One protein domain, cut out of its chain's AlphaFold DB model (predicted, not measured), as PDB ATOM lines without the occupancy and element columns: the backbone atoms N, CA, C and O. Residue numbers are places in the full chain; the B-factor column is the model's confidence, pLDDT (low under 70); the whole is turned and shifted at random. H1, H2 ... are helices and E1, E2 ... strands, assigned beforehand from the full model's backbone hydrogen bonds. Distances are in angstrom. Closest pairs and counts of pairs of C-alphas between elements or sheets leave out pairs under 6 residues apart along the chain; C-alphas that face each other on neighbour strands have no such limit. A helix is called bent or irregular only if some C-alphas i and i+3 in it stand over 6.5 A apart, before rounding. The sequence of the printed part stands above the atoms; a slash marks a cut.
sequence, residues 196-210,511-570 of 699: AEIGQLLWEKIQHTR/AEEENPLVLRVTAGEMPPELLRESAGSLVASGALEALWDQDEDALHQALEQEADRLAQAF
ATOM      1  N   ALA A 196     -21.603 -42.029 -35.050       86.94
ATOM      2  CA  ALA A 196     -22.723 -41.574 -35.858       86.94
ATOM      3  C   ALA A 196     -24.083 -41.686 -35.148       86.94
ATOM      4  O   ALA A 196     -24.874 -40.743 -35.166       86.94
ATOM      5  N   GLU A 197     -24.342 -42.818 -34.494       87.69
ATOM      6  CA  GLU A 197     -25.587 -43.068 -33.759       87.69
ATOM      7  C   GLU A 197     -25.682 -42.159 -32.529       87.69
ATOM      8  O   GLU A 197     -26.698 -41.498 -32.313       87.69
ATOM      9  N   ILE A 198     -24.597 -42.054 -31.751       90.62
ATOM     10  CA  ILE A 198     -24.544 -41.171 -30.578       90.62
ATOM     11  C   ILE A 198     -24.739 -39.715 -30.997       90.62
ATOM     12  O   ILE A 198     -25.498 -38.990 -30.358       90.62
ATOM     13  N   GLY A 199     -24.086 -39.277 -32.071       92.56
ATOM     14  CA  GLY A 199     -24.191 -37.913 -32.568       92.56
ATOM     15  C   GLY A 199     -25.607 -37.550 -33.030       92.56
ATOM     16  O   GLY A 199     -26.074 -36.442 -32.756       92.56
ATOM     17  N   GLN A 200     -26.331 -38.489 -33.649       91.38
ATOM     18  CA  GLN A 200     -27.757 -38.319 -33.959       91.38
ATOM     19  C   GLN A 200     -28.603 -38.201 -32.685       91.38
ATOM     20  O   GLN A 200     -29.368 -37.245 -32.545       91.38
ATOM     21  N   LEU A 201     -28.407 -39.100 -31.716       92.62
ATOM     22  CA  LEU A 201     -29.118 -39.059 -30.434       92.62
ATOM     23  C   LEU A 201     -28.835 -37.763 -29.657       92.62
ATOM     24  O   LEU A 201     -29.748 -37.176 -29.073       92.62
ATOM     25  N   LEU A 202     -27.589 -37.280 -29.661       95.06
ATOM     26  CA  LEU A 202     -27.209 -36.003 -29.056       95.06
ATOM     27  C   LEU A 202     -27.946 -34.840 -29.718       95.06
ATOM     28  O   LEU A 202     -28.498 -33.998 -29.007       95.06
ATOM     29  N   TRP A 203     -28.015 -34.806 -31.052       95.50
ATOM     30  CA  TRP A 203     -28.761 -33.773 -31.770       95.50
ATOM     31  C   TRP A 203     -30.245 -33.771 -31.391       95.50
ATOM     32  O   TRP A 203     -30.796 -32.718 -31.059       95.50
ATOM     33  N   GLU A 204     -30.880 -34.942 -31.337       94.69
ATOM     34  CA  GLU A 204     -32.265 -35.074 -30.873       94.69
ATOM     35  C   GLU A 204     -32.445 -34.552 -29.441       94.69
ATOM     36  O   GLU A 204     -33.392 -33.813 -29.154       94.69
ATOM     37  N   LYS A 205     -31.522 -34.868 -28.521       95.44
ATOM     38  CA  LYS A 205     -31.579 -34.338 -27.149       95.44
ATOM     39  C   LYS A 205     -31.374 -32.826 -27.103       95.44
ATOM     40  O   LYS A 205     -32.083 -32.151 -26.352       95.44
ATOM     41  N   ILE A 206     -30.476 -32.267 -27.911       95.81
ATOM     42  CA  ILE A 206     -30.232 -30.819 -27.990       95.81
ATOM     43  C   ILE A 206     -31.497 -30.067 -28.424       95.81
ATOM     44  O   ILE A 206     -31.810 -29.024 -27.844       95.81
ATOM     45  N   GLN A 207     -32.297 -30.621 -29.344       94.56
ATOM     46  CA  GLN A 207     -33.574 -30.017 -29.762       94.56
ATOM     47  C   GLN A 207     -34.574 -29.814 -28.613       94.56
ATOM     48  O   GLN A 207     -35.435 -28.927 -28.686       94.56
ATOM     49  N   HIS A 208     -34.451 -30.604 -27.545       94.62
ATOM     50  CA  HIS A 208     -35.304 -30.550 -26.359       94.62
ATOM     51  C   HIS A 208     -34.609 -29.958 -25.126       94.62
ATOM     52  O   HIS A 208     -35.251 -29.770 -24.091       94.62
ATOM     53  N   THR A 209     -33.319 -29.642 -25.221       95.19
ATOM     54  CA  THR A 209     -32.527 -29.146 -24.095       95.19
ATOM     55  C   THR A 209     -32.808 -27.668 -23.850       95.19
ATOM     56  O   THR A 209     -32.717 -26.839 -24.756       95.19
ATOM     57  N   ARG A 210     -33.148 -27.329 -22.602       93.56
ATOM     58  CA  ARG A 210     -33.421 -25.960 -22.149       93.56
ATOM     59  C   ARG A 210     -32.580 -25.650 -20.918       93.56
ATOM     60  O   ARG A 210     -32.776 -26.268 -19.877       93.56
ATOM     61  N   ALA A 511     -18.906 -43.016 -42.495       62.25
ATOM     62  CA  ALA A 511     -19.156 -44.438 -42.303       62.25
ATOM     63  C   ALA A 511     -17.848 -45.123 -41.884       62.25
ATOM     64  O   ALA A 511     -16.825 -44.986 -42.557       62.25
ATOM     65  N   GLU A 512     -17.883 -45.860 -40.776       65.50
ATOM     66  CA  GLU A 512     -16.777 -46.733 -40.393       65.50
ATOM     67  C   GLU A 512     -16.789 -47.986 -41.277       65.50
ATOM     68  O   GLU A 512     -17.803 -48.677 -41.367       65.50
ATOM     69  N   GLU A 513     -15.663 -48.299 -41.924       66.62
ATOM     70  CA  GLU A 513     -15.508 -49.574 -42.630       66.62
ATOM     71  C   GLU A 513     -15.366 -50.723 -41.616       66.62
ATOM     72  O   GLU A 513     -14.459 -50.729 -40.777       66.62
ATOM     73  N   GLU A 514     -16.255 -51.718 -41.687       72.50
ATOM     74  CA  GLU A 514     -16.257 -52.875 -40.785       72.50
ATOM     75  C   GLU A 514     -15.531 -54.082 -41.408       72.50
ATOM     76  O   GLU A 514     -15.772 -54.454 -42.556       72.50
ATOM     77  N   ASN A 515     -14.632 -54.725 -40.647       81.12
ATOM     78  CA  ASN A 515     -13.957 -55.954 -41.085       81.12
ATOM     79  C   ASN A 515     -14.884 -57.167 -40.839       81.12
ATOM     80  O   ASN A 515     -15.261 -57.397 -39.690       81.12
ATOM     81  N   PRO A 516     -15.199 -57.993 -41.858       79.75
ATOM     82  CA  PRO A 516     -16.135 -59.116 -41.744       79.75
ATOM     83  C   PRO A 516     -15.670 -60.249 -40.813       79.75
ATOM     84  O   PRO A 516     -16.483 -61.078 -40.418       79.75
ATOM     85  N   LEU A 517     -14.383 -60.308 -40.455       86.50
ATOM     86  CA  LEU A 517     -13.859 -61.252 -39.460       86.50
ATOM     87  C   LEU A 517     -14.040 -60.759 -38.012       86.50
ATOM     88  O   LEU A 517     -13.685 -61.476 -37.076       86.50
ATOM     89  N   VAL A 518     -14.564 -59.544 -37.820       88.69
ATOM     90  CA  VAL A 518     -14.904 -58.977 -36.513       88.69
ATOM     91  C   VAL A 518     -16.420 -58.918 -36.385       88.69
ATOM     92  O   VAL A 518     -17.086 -58.101 -37.014       88.69
ATOM     93  N   LEU A 519     -16.967 -59.767 -35.527       85.62
ATOM     94  CA  LEU A 519     -18.366 -59.721 -35.139       85.62
ATOM     95  C   LEU A 519     -18.513 -58.848 -33.902       85.62
ATOM     96  O   LEU A 519     -17.815 -59.031 -32.903       85.62
ATOM     97  N   ARG A 520     -19.438 -57.899 -33.971       82.94
ATOM     98  CA  ARG A 520     -19.697 -56.956 -32.892       82.94
ATOM     99  C   ARG A 520     -21.085 -57.196 -32.325       82.94
ATOM    100  O   ARG A 520     -22.063 -57.214 -33.061       82.94
ATOM    101  N   VAL A 521     -21.166 -57.377 -31.012       76.00
ATOM    102  CA  VAL A 521     -22.433 -57.544 -30.290       76.00
ATOM    103  C   VAL A 521     -22.799 -56.216 -29.652       76.00
ATOM    104  O   VAL A 521     -21.992 -55.654 -28.916       76.00
ATOM    105  N   THR A 522     -23.995 -55.701 -29.906       71.44
ATOM    106  CA  THR A 522     -24.487 -54.479 -29.263       71.44
ATOM    107  C   THR A 522     -24.536 -54.672 -27.747       71.44
ATOM    108  O   THR A 522     -25.165 -55.594 -27.232       71.44
ATOM    109  N   ALA A 523     -23.824 -53.824 -27.001       62.91
ATOM    110  CA  ALA A 523     -23.708 -53.970 -25.547       62.91
ATOM    111  C   ALA A 523     -24.872 -53.335 -24.759       62.91
ATOM    112  O   ALA A 523     -24.794 -53.214 -23.536       62.91
ATOM    113  N   GLY A 524     -25.944 -52.947 -25.455       68.81
ATOM    114  CA  GLY A 524     -27.089 -52.208 -24.925       68.81
ATOM    115  C   GLY A 524     -27.106 -50.738 -25.355       68.81
ATOM    116  O   GLY A 524     -26.171 -50.244 -25.984       68.81
ATOM    117  N   GLU A 525     -28.195 -50.046 -25.023       73.62
ATOM    118  CA  GLU A 525     -28.381 -48.626 -25.332       73.62
ATOM    119  C   GLU A 525     -27.554 -47.716 -24.409       73.62
ATOM    120  O   GLU A 525     -27.311 -48.020 -23.236       73.62
ATOM    121  N   MET A 526     -27.158 -46.553 -24.929       80.88
ATOM    122  CA  MET A 526     -26.504 -45.509 -24.140       80.88
ATOM    123  C   MET A 526     -27.430 -44.998 -23.021       80.88
ATOM    124  O   MET A 526     -28.586 -44.665 -23.299       80.88
ATOM    125  N   PRO A 527     -26.942 -44.843 -21.771       85.56
ATOM    126  CA  PRO A 527     -27.755 -44.320 -20.679       85.56
ATOM    127  C   PRO A 527     -28.349 -42.940 -21.018       85.56
ATOM    128  O   PRO A 527     -27.601 -42.014 -21.364       85.56
ATOM    129  N   PRO A 528     -29.676 -42.751 -20.903       86.19
ATOM    130  CA  PRO A 528     -30.328 -41.528 -21.360       86.19
ATOM    131  C   PRO A 528     -29.965 -40.306 -20.508       86.19
ATOM    132  O   PRO A 528     -30.035 -39.182 -21.004       86.19
ATOM    133  N   GLU A 529     -29.576 -40.496 -19.246       88.94
ATOM    134  CA  GLU A 529     -29.063 -39.441 -18.363       88.94
ATOM    135  C   GLU A 529     -27.765 -38.845 -18.911       88.94
ATOM    136  O   GLU A 529     -27.651 -37.627 -19.015       88.94
ATOM    137  N   LEU A 530     -26.837 -39.701 -19.345       90.12
ATOM    138  CA  LEU A 530     -25.532 -39.294 -19.862       90.12
ATOM    139  C   LEU A 530     -25.679 -38.473 -21.155       90.12
ATOM    140  O   LEU A 530     -25.060 -37.424 -21.309       90.12
ATOM    141  N   LEU A 531     -26.578 -38.901 -22.050       92.12
ATOM    142  CA  LEU A 531     -26.916 -38.153 -23.265       92.12
ATOM    143  C   LEU A 531     -27.545 -36.787 -22.948       92.12
ATOM    144  O   LEU A 531     -27.247 -35.805 -23.625       92.12
ATOM    145  N   ARG A 532     -28.412 -36.703 -21.926       92.81
ATOM    146  CA  ARG A 532     -29.015 -35.429 -21.490       92.81
ATOM    147  C   ARG A 532     -27.964 -34.475 -20.918       92.81
ATOM    148  O   ARG A 532     -28.006 -33.288 -21.234       92.81
ATOM    149  N   GLU A 533     -27.041 -34.975 -20.101       94.19
ATOM    150  CA  GLU A 533     -25.950 -34.177 -19.528       94.19
ATOM    151  C   GLU A 533     -25.010 -33.643 -20.614       94.19
ATOM    152  O   GLU A 533     -24.742 -32.441 -20.651       94.19
ATOM    153  N   SER A 534     -24.587 -34.497 -21.551       95.62
ATOM    154  CA  SER A 534     -23.752 -34.103 -22.693       95.62
ATOM    155  C   SER A 534     -24.442 -33.104 -23.622       95.62
ATOM    156  O   SER A 534     -23.839 -32.097 -23.994       95.62
ATOM    157  N   ALA A 535     -25.725 -33.307 -23.940       96.44
ATOM    158  CA  ALA A 535     -26.509 -32.331 -24.699       96.44
ATOM    159  C   ALA A 535     -26.596 -30.979 -23.968       96.44
ATOM    160  O   ALA A 535     -26.408 -29.928 -24.579       96.44
ATOM    161  N   GLY A 536     -26.817 -30.999 -22.648       95.75
ATOM    162  CA  GLY A 536     -26.767 -29.813 -21.791       95.75
ATOM    163  C   GLY A 536     -25.422 -29.091 -21.853       95.75
ATOM    164  O   GLY A 536     -25.392 -27.871 -22.007       95.75
ATOM    165  N   SER A 537     -24.321 -29.844 -21.789       95.81
ATOM    166  CA  SER A 537     -22.957 -29.318 -21.879       95.81
ATOM    167  C   SER A 537     -22.678 -28.663 -23.233       95.81
ATOM    168  O   SER A 537     -22.139 -27.561 -23.262       95.81
ATOM    169  N   LEU A 538     -23.096 -29.284 -24.342       96.69
ATOM    170  CA  LEU A 538     -22.940 -28.727 -25.693       96.69
ATOM    171  C   LEU A 538     -23.715 -27.416 -25.883       96.69
ATOM    172  O   LEU A 538     -23.217 -26.469 -26.494       96.69
ATOM    173  N   VAL A 539     -24.931 -27.323 -25.335       96.31
ATOM    174  CA  VAL A 539     -25.681 -26.058 -25.350       96.31
ATOM    175  C   VAL A 539     -24.982 -25.015 -24.471       96.31
ATOM    176  O   VAL A 539     -24.847 -23.865 -24.880       96.31
ATOM    177  N   ALA A 540     -24.494 -25.408 -23.290       94.56
ATOM    178  CA  ALA A 540     -23.831 -24.505 -22.350       94.56
ATOM    179  C   ALA A 540     -22.480 -23.985 -22.866       94.56
ATOM    180  O   ALA A 540     -22.099 -22.863 -22.536       94.56
ATOM    181  N   SER A 541     -21.776 -24.770 -23.684       94.50
ATOM    182  CA  SER A 541     -20.528 -24.370 -24.339       94.50
ATOM    183  C   SER A 541     -20.738 -23.473 -25.561       94.50
ATOM    184  O   SER A 541     -19.757 -23.043 -26.158       94.50
ATOM    185  N   GLY A 542     -21.990 -23.207 -25.951       93.69
ATOM    186  CA  GLY A 542     -22.316 -22.344 -27.085       93.69
ATOM    187  C   GLY A 542     -22.223 -23.022 -28.450       93.69
ATOM    188  O   GLY A 542     -22.166 -22.324 -29.455       93.69
ATOM    189  N   ALA A 543     -22.267 -24.361 -28.539       95.12
ATOM    190  CA  ALA A 543     -22.167 -25.062 -29.828       95.12
ATOM    191  C   ALA A 543     -23.235 -24.603 -30.845       95.12
ATOM    192  O   ALA A 543     -22.980 -24.526 -32.043       95.12
ATOM    193  N   LEU A 544     -24.428 -24.238 -30.363       95.88
ATOM    194  CA  LEU A 544     -25.520 -23.735 -31.198       95.88
ATOM    195  C   LEU A 544     -25.277 -22.331 -31.778       95.88
ATOM    196  O   LEU A 544     -25.965 -21.965 -32.729       95.88
ATOM    197  N   GLU A 545     -24.330 -21.544 -31.250       94.88
ATOM    198  CA  GLU A 545     -23.972 -20.237 -31.829       94.88
ATOM    199  C   GLU A 545     -23.378 -20.370 -33.230       94.88
ATOM    200  O   GLU A 545     -23.537 -19.464 -34.040       94.88
ATOM    201  N   ALA A 546     -22.795 -21.520 -33.563       93.88
ATOM    202  CA  ALA A 546     -22.281 -21.782 -34.898       93.88
ATOM    203  C   ALA A 546     -23.364 -21.602 -35.988       93.88
ATOM    204  O   ALA A 546     -23.089 -21.103 -37.077       93.88
ATOM    205  N   LEU A 547     -24.639 -21.868 -35.666       93.25
ATOM    206  CA  LEU A 547     -25.772 -21.601 -36.565       93.25
ATOM    207  C   LEU A 547     -26.034 -20.102 -36.782       93.25
ATOM    208  O   LEU A 547     -26.533 -19.713 -37.837       93.25
ATOM    209  N   TRP A 548     -25.721 -19.257 -35.797       92.25
ATOM    210  CA  TRP A 548     -25.785 -17.798 -35.938       92.25
ATOM    211  C   TRP A 548     -24.715 -17.283 -36.899       92.25
ATOM    212  O   TRP A 548     -25.004 -16.430 -37.742       92.25
ATOM    213  N   ASP A 549     -23.514 -17.850 -36.799       90.62
ATOM    214  CA  ASP A 549     -22.355 -17.496 -37.620       90.62
ATOM    215  C   ASP A 549     -22.348 -18.194 -38.996       90.62
ATOM    216  O   ASP A 549     -21.485 -17.907 -39.823       90.62
ATOM    217  N   GLN A 550     -23.354 -19.037 -39.280       90.06
ATOM    218  CA  GLN A 550     -23.485 -19.843 -40.507       90.06
ATOM    219  C   GLN A 550     -22.338 -20.854 -40.699       90.06
ATOM    220  O   GLN A 550     -22.001 -21.212 -41.827       90.06
ATOM    221  N   ASP A 551     -21.764 -21.330 -39.594       92.44
ATOM    222  CA  ASP A 551     -20.694 -22.325 -39.542       92.44
ATOM    223  C   ASP A 551     -21.263 -23.686 -39.101       92.44
ATOM    224  O   ASP A 551     -21.158 -24.107 -37.951       92.44
ATOM    225  N   GLU A 552     -21.949 -24.375 -40.015       90.94
ATOM    226  CA  GLU A 552     -22.518 -25.700 -39.723       90.94
ATOM    227  C   GLU A 552     -21.429 -26.747 -39.424       90.94
ATOM    228  O   GLU A 552     -21.662 -27.667 -38.632       90.94
ATOM    229  N   ASP A 553     -20.231 -26.583 -39.992       91.69
ATOM    230  CA  ASP A 553     -19.096 -27.492 -39.807       91.69
ATOM    231  C   ASP A 553     -18.598 -27.479 -38.354       91.69
ATOM    232  O   ASP A 553     -18.331 -28.541 -37.784       91.69
ATOM    233  N   ALA A 554     -18.558 -26.311 -37.704       93.44
ATOM    234  CA  ALA A 554     -18.218 -26.220 -36.286       93.44
ATOM    235  C   ALA A 554     -19.223 -26.963 -35.383       93.44
ATOM    236  O   ALA A 554     -18.824 -27.618 -34.414       93.44
ATOM    237  N   LEU A 555     -20.524 -26.925 -35.706       94.56
ATOM    238  CA  LEU A 555     -21.538 -27.692 -34.972       94.56
ATOM    239  C   LEU A 555     -21.391 -29.202 -35.216       94.56
ATOM    240  O   LEU A 555     -21.508 -29.984 -34.268       94.56
ATOM    241  N   HIS A 556     -21.108 -29.617 -36.455       93.38
ATOM    242  CA  HIS A 556     -20.805 -31.015 -36.776       93.38
ATOM    243  C   HIS A 556     -19.622 -31.533 -35.964       93.38
ATOM    244  O   HIS A 556     -19.733 -32.568 -35.309       93.38
ATOM    245  N   GLN A 557     -18.524 -30.779 -35.947       92.94
ATOM    246  CA  GLN A 557     -17.313 -31.161 -35.237       92.94
ATOM    247  C   GLN A 557     -17.541 -31.253 -33.721       92.94
ATOM    248  O   GLN A 557     -17.065 -32.191 -33.085       92.94
ATOM    249  N   ALA A 558     -18.297 -30.319 -33.132       94.56
ATOM    250  CA  ALA A 558     -18.627 -30.361 -31.708       94.56
ATOM    251  C   ALA A 558     -19.462 -31.602 -31.341       94.56
ATOM    252  O   ALA A 558     -19.208 -32.240 -30.317       94.56
ATOM    253  N   LEU A 559     -20.433 -31.971 -32.186       95.31
ATOM    254  CA  LEU A 559     -21.229 -33.189 -32.011       95.31
ATOM    255  C   LEU A 559     -20.375 -34.452 -32.148       95.31
ATOM    256  O   LEU A 559     -20.519 -35.361 -31.336       95.31
ATOM    257  N   GLU A 560     -19.493 -34.506 -33.146       93.81
ATOM    258  CA  GLU A 560     -18.602 -35.643 -33.392       93.81
ATOM    259  C   GLU A 560     -17.620 -35.859 -32.234       93.81
ATOM    260  O   GLU A 560     -17.505 -36.973 -31.729       93.81
ATOM    261  N   GLN A 561     -16.968 -34.795 -31.759       94.38
ATOM    262  CA  GLN A 561     -16.021 -34.867 -30.641       94.38
ATOM    263  C   GLN A 561     -16.689 -35.343 -29.350       94.38
ATOM    264  O   GLN A 561     -16.135 -36.171 -28.624       94.38
ATOM    265  N   GLU A 562     -17.886 -34.834 -29.054       94.94
ATOM    266  CA  GLU A 562     -18.624 -35.252 -27.867       94.94
ATOM    267  C   GLU A 562     -19.146 -36.688 -28.009       94.94
ATOM    268  O   GLU A 562     -19.079 -37.463 -27.054       94.94
ATOM    269  N   ALA A 563     -19.600 -37.081 -29.201       93.06
ATOM    270  CA  ALA A 563     -20.013 -38.450 -29.484       93.06
ATOM    271  C   ALA A 563     -18.852 -39.451 -29.354       93.06
ATOM    272  O   ALA A 563     -19.029 -40.492 -28.721       93.06
ATOM    273  N   ASP A 564     -17.658 -39.130 -29.863       90.75
ATOM    274  CA  ASP A 564     -16.450 -39.953 -29.699       90.75
ATOM    275  C   ASP A 564     -16.044 -40.067 -28.222       90.75
ATOM    276  O   ASP A 564     -15.821 -41.168 -27.709       90.75
ATOM    277  N   ARG A 565     -16.065 -38.953 -27.475       92.62
ATOM    278  CA  ARG A 565     -15.821 -38.960 -26.023       92.62
ATOM    279  C   ARG A 565     -16.777 -39.909 -25.294       92.62
ATOM    280  O   ARG A 565     -16.347 -40.655 -24.410       92.62
ATOM    281  N   LEU A 566     -18.064 -39.888 -25.649       90.81
ATOM    282  CA  LEU A 566     -19.074 -40.775 -25.071       90.81
ATOM    283  C   LEU A 566     -18.863 -42.241 -25.471       90.81
ATOM    284  O   LEU A 566     -18.925 -43.112 -24.602       90.81
ATOM    285  N   ALA A 567     -18.558 -42.512 -26.742       87.31
ATOM    286  CA  ALA A 567     -18.262 -43.855 -27.236       87.31
ATOM    287  C   ALA A 567     -17.051 -44.478 -26.523       87.31
ATOM    288  O   ALA A 567     -17.045 -45.672 -26.221       87.31
ATOM    289  N   GLN A 568     -16.031 -43.673 -26.215       85.25
ATOM    290  CA  GLN A 568     -14.835 -44.113 -25.492       85.25
ATOM    291  C   GLN A 568     -15.078 -44.322 -23.992       85.25
ATOM    292  O   GLN A 568     -14.465 -45.208 -23.395       85.25
ATOM    293  N   ALA A 569     -15.950 -43.518 -23.378       84.00
ATOM    294  CA  ALA A 569     -16.293 -43.635 -21.961       84.00
ATOM    295  C   ALA A 569     -17.250 -44.804 -21.670       84.00
ATOM    296  O   ALA A 569     -17.300 -45.300 -20.540       84.00
ATOM    297  N   PHE A 570     -18.012 -45.248 -22.672       81.25
ATOM    298  CA  PHE A 570     -18.959 -46.341 -22.526       81.25
ATOM    299  C   PHE A 570     -18.240 -47.674 -22.277       81.25
ATOM    300  O   PHE A 570     -17.450 -48.154 -23.089       81.25
TER     301      PHE A 570
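Overview. This is residues 196 to 210 and 511 to 570 of the 699 residues of an uncharacterized protein of Meiothermus sp. Pnk-1 (UniProt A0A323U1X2). A small helical body, in which H1 crosses both H2 and H4 and the short H3 folds back beside the beginning of H4, with one long thin arm at the other end. The arm, residues 513 to 522, stands free and sticks out from the body, and its residues 518 to 522 are the strand E1; without it the remaining 65 residues span 38 by 30 by 16 A. The printed part has 75 residues with four named helices and one named strand, in the order H1, E1, H2, H3, H4, and is mostly helix. The whole is only just loose, close to compact, with a radius of gyration of the C-alphas of 13.9 A, and it is elongated, spanning 45 by 25 by 17 A.

Along the chain. H1 is residues 196 to 208, 19.2 A from first to last C-alpha, beginning at C-alpha 196 at (-22.723, -41.574, -35.858). After the cut, E1 is residues 518 to 522, 12.8 A long, with C-alpha 518 at (-14.904, -58.977, -36.513). H2 is residues 528 to 540, 18.2 A long. H3 is residues 543 to 549, 10.9 A long; it is neither bent nor irregular, but only just: C-alphas 543 and 546 are 6.0 A apart. H4, the longest helix, is residues 552 to 569, 26.0 A long, ending at C-alpha 569 at (-16.293, -43.635, -21.961).

Arrangement. H4 is the hub and touches the three other helices. With residues 559 to 567 alone it touches H1, closest at the C-alphas of Gly 199 and Ala 563, 5.2 A apart. H1 and H4 run opposite ways at a steep tilt of 67 degrees, only just short of about perpendicular. H1 touches H2 with residues 201 to 206 alone, closest at the C-alphas of Ile 206 and Ala 535, 5.2 A apart; they run the same way at a steep tilt of 69 degrees, only just short of about perpendicular. H2 and H4 only just touch, with 3 pairs of C-alphas within 8 A, the closest those of Ser 534 and Glu 562 at 7.4 A; they run opposite ways at 37 degrees, only just a steep tilt. H3 and H4 form a helical hairpin, running opposite ways at a shallow tilt of 10 degrees, with the closest C-alphas, Ala 543 and Leu 555, 5.8 A apart. H1 and H3 are apart. E1 pairs with no named strand and is apart from the four helices. In H2 and H4 every O i to N i+4 pair is within hydrogen-bond range; in H1 8 of 9 are, and in H3 1 of 3, beside 4 of 4 O i to N i+3 pairs.

Size, cuts and confidence. The C-alphas farthest apart, Leu 517 and Trp 548, are 45.2 A apart. Residues 211 to 510 are not printed, and C-alphas 210 and 511 are 30.8 A apart across the cut. The links printed whole are tight. Mean pLDDT of the printed part is 88.9; residues 511 to 513 and 523 to 524 are under 70.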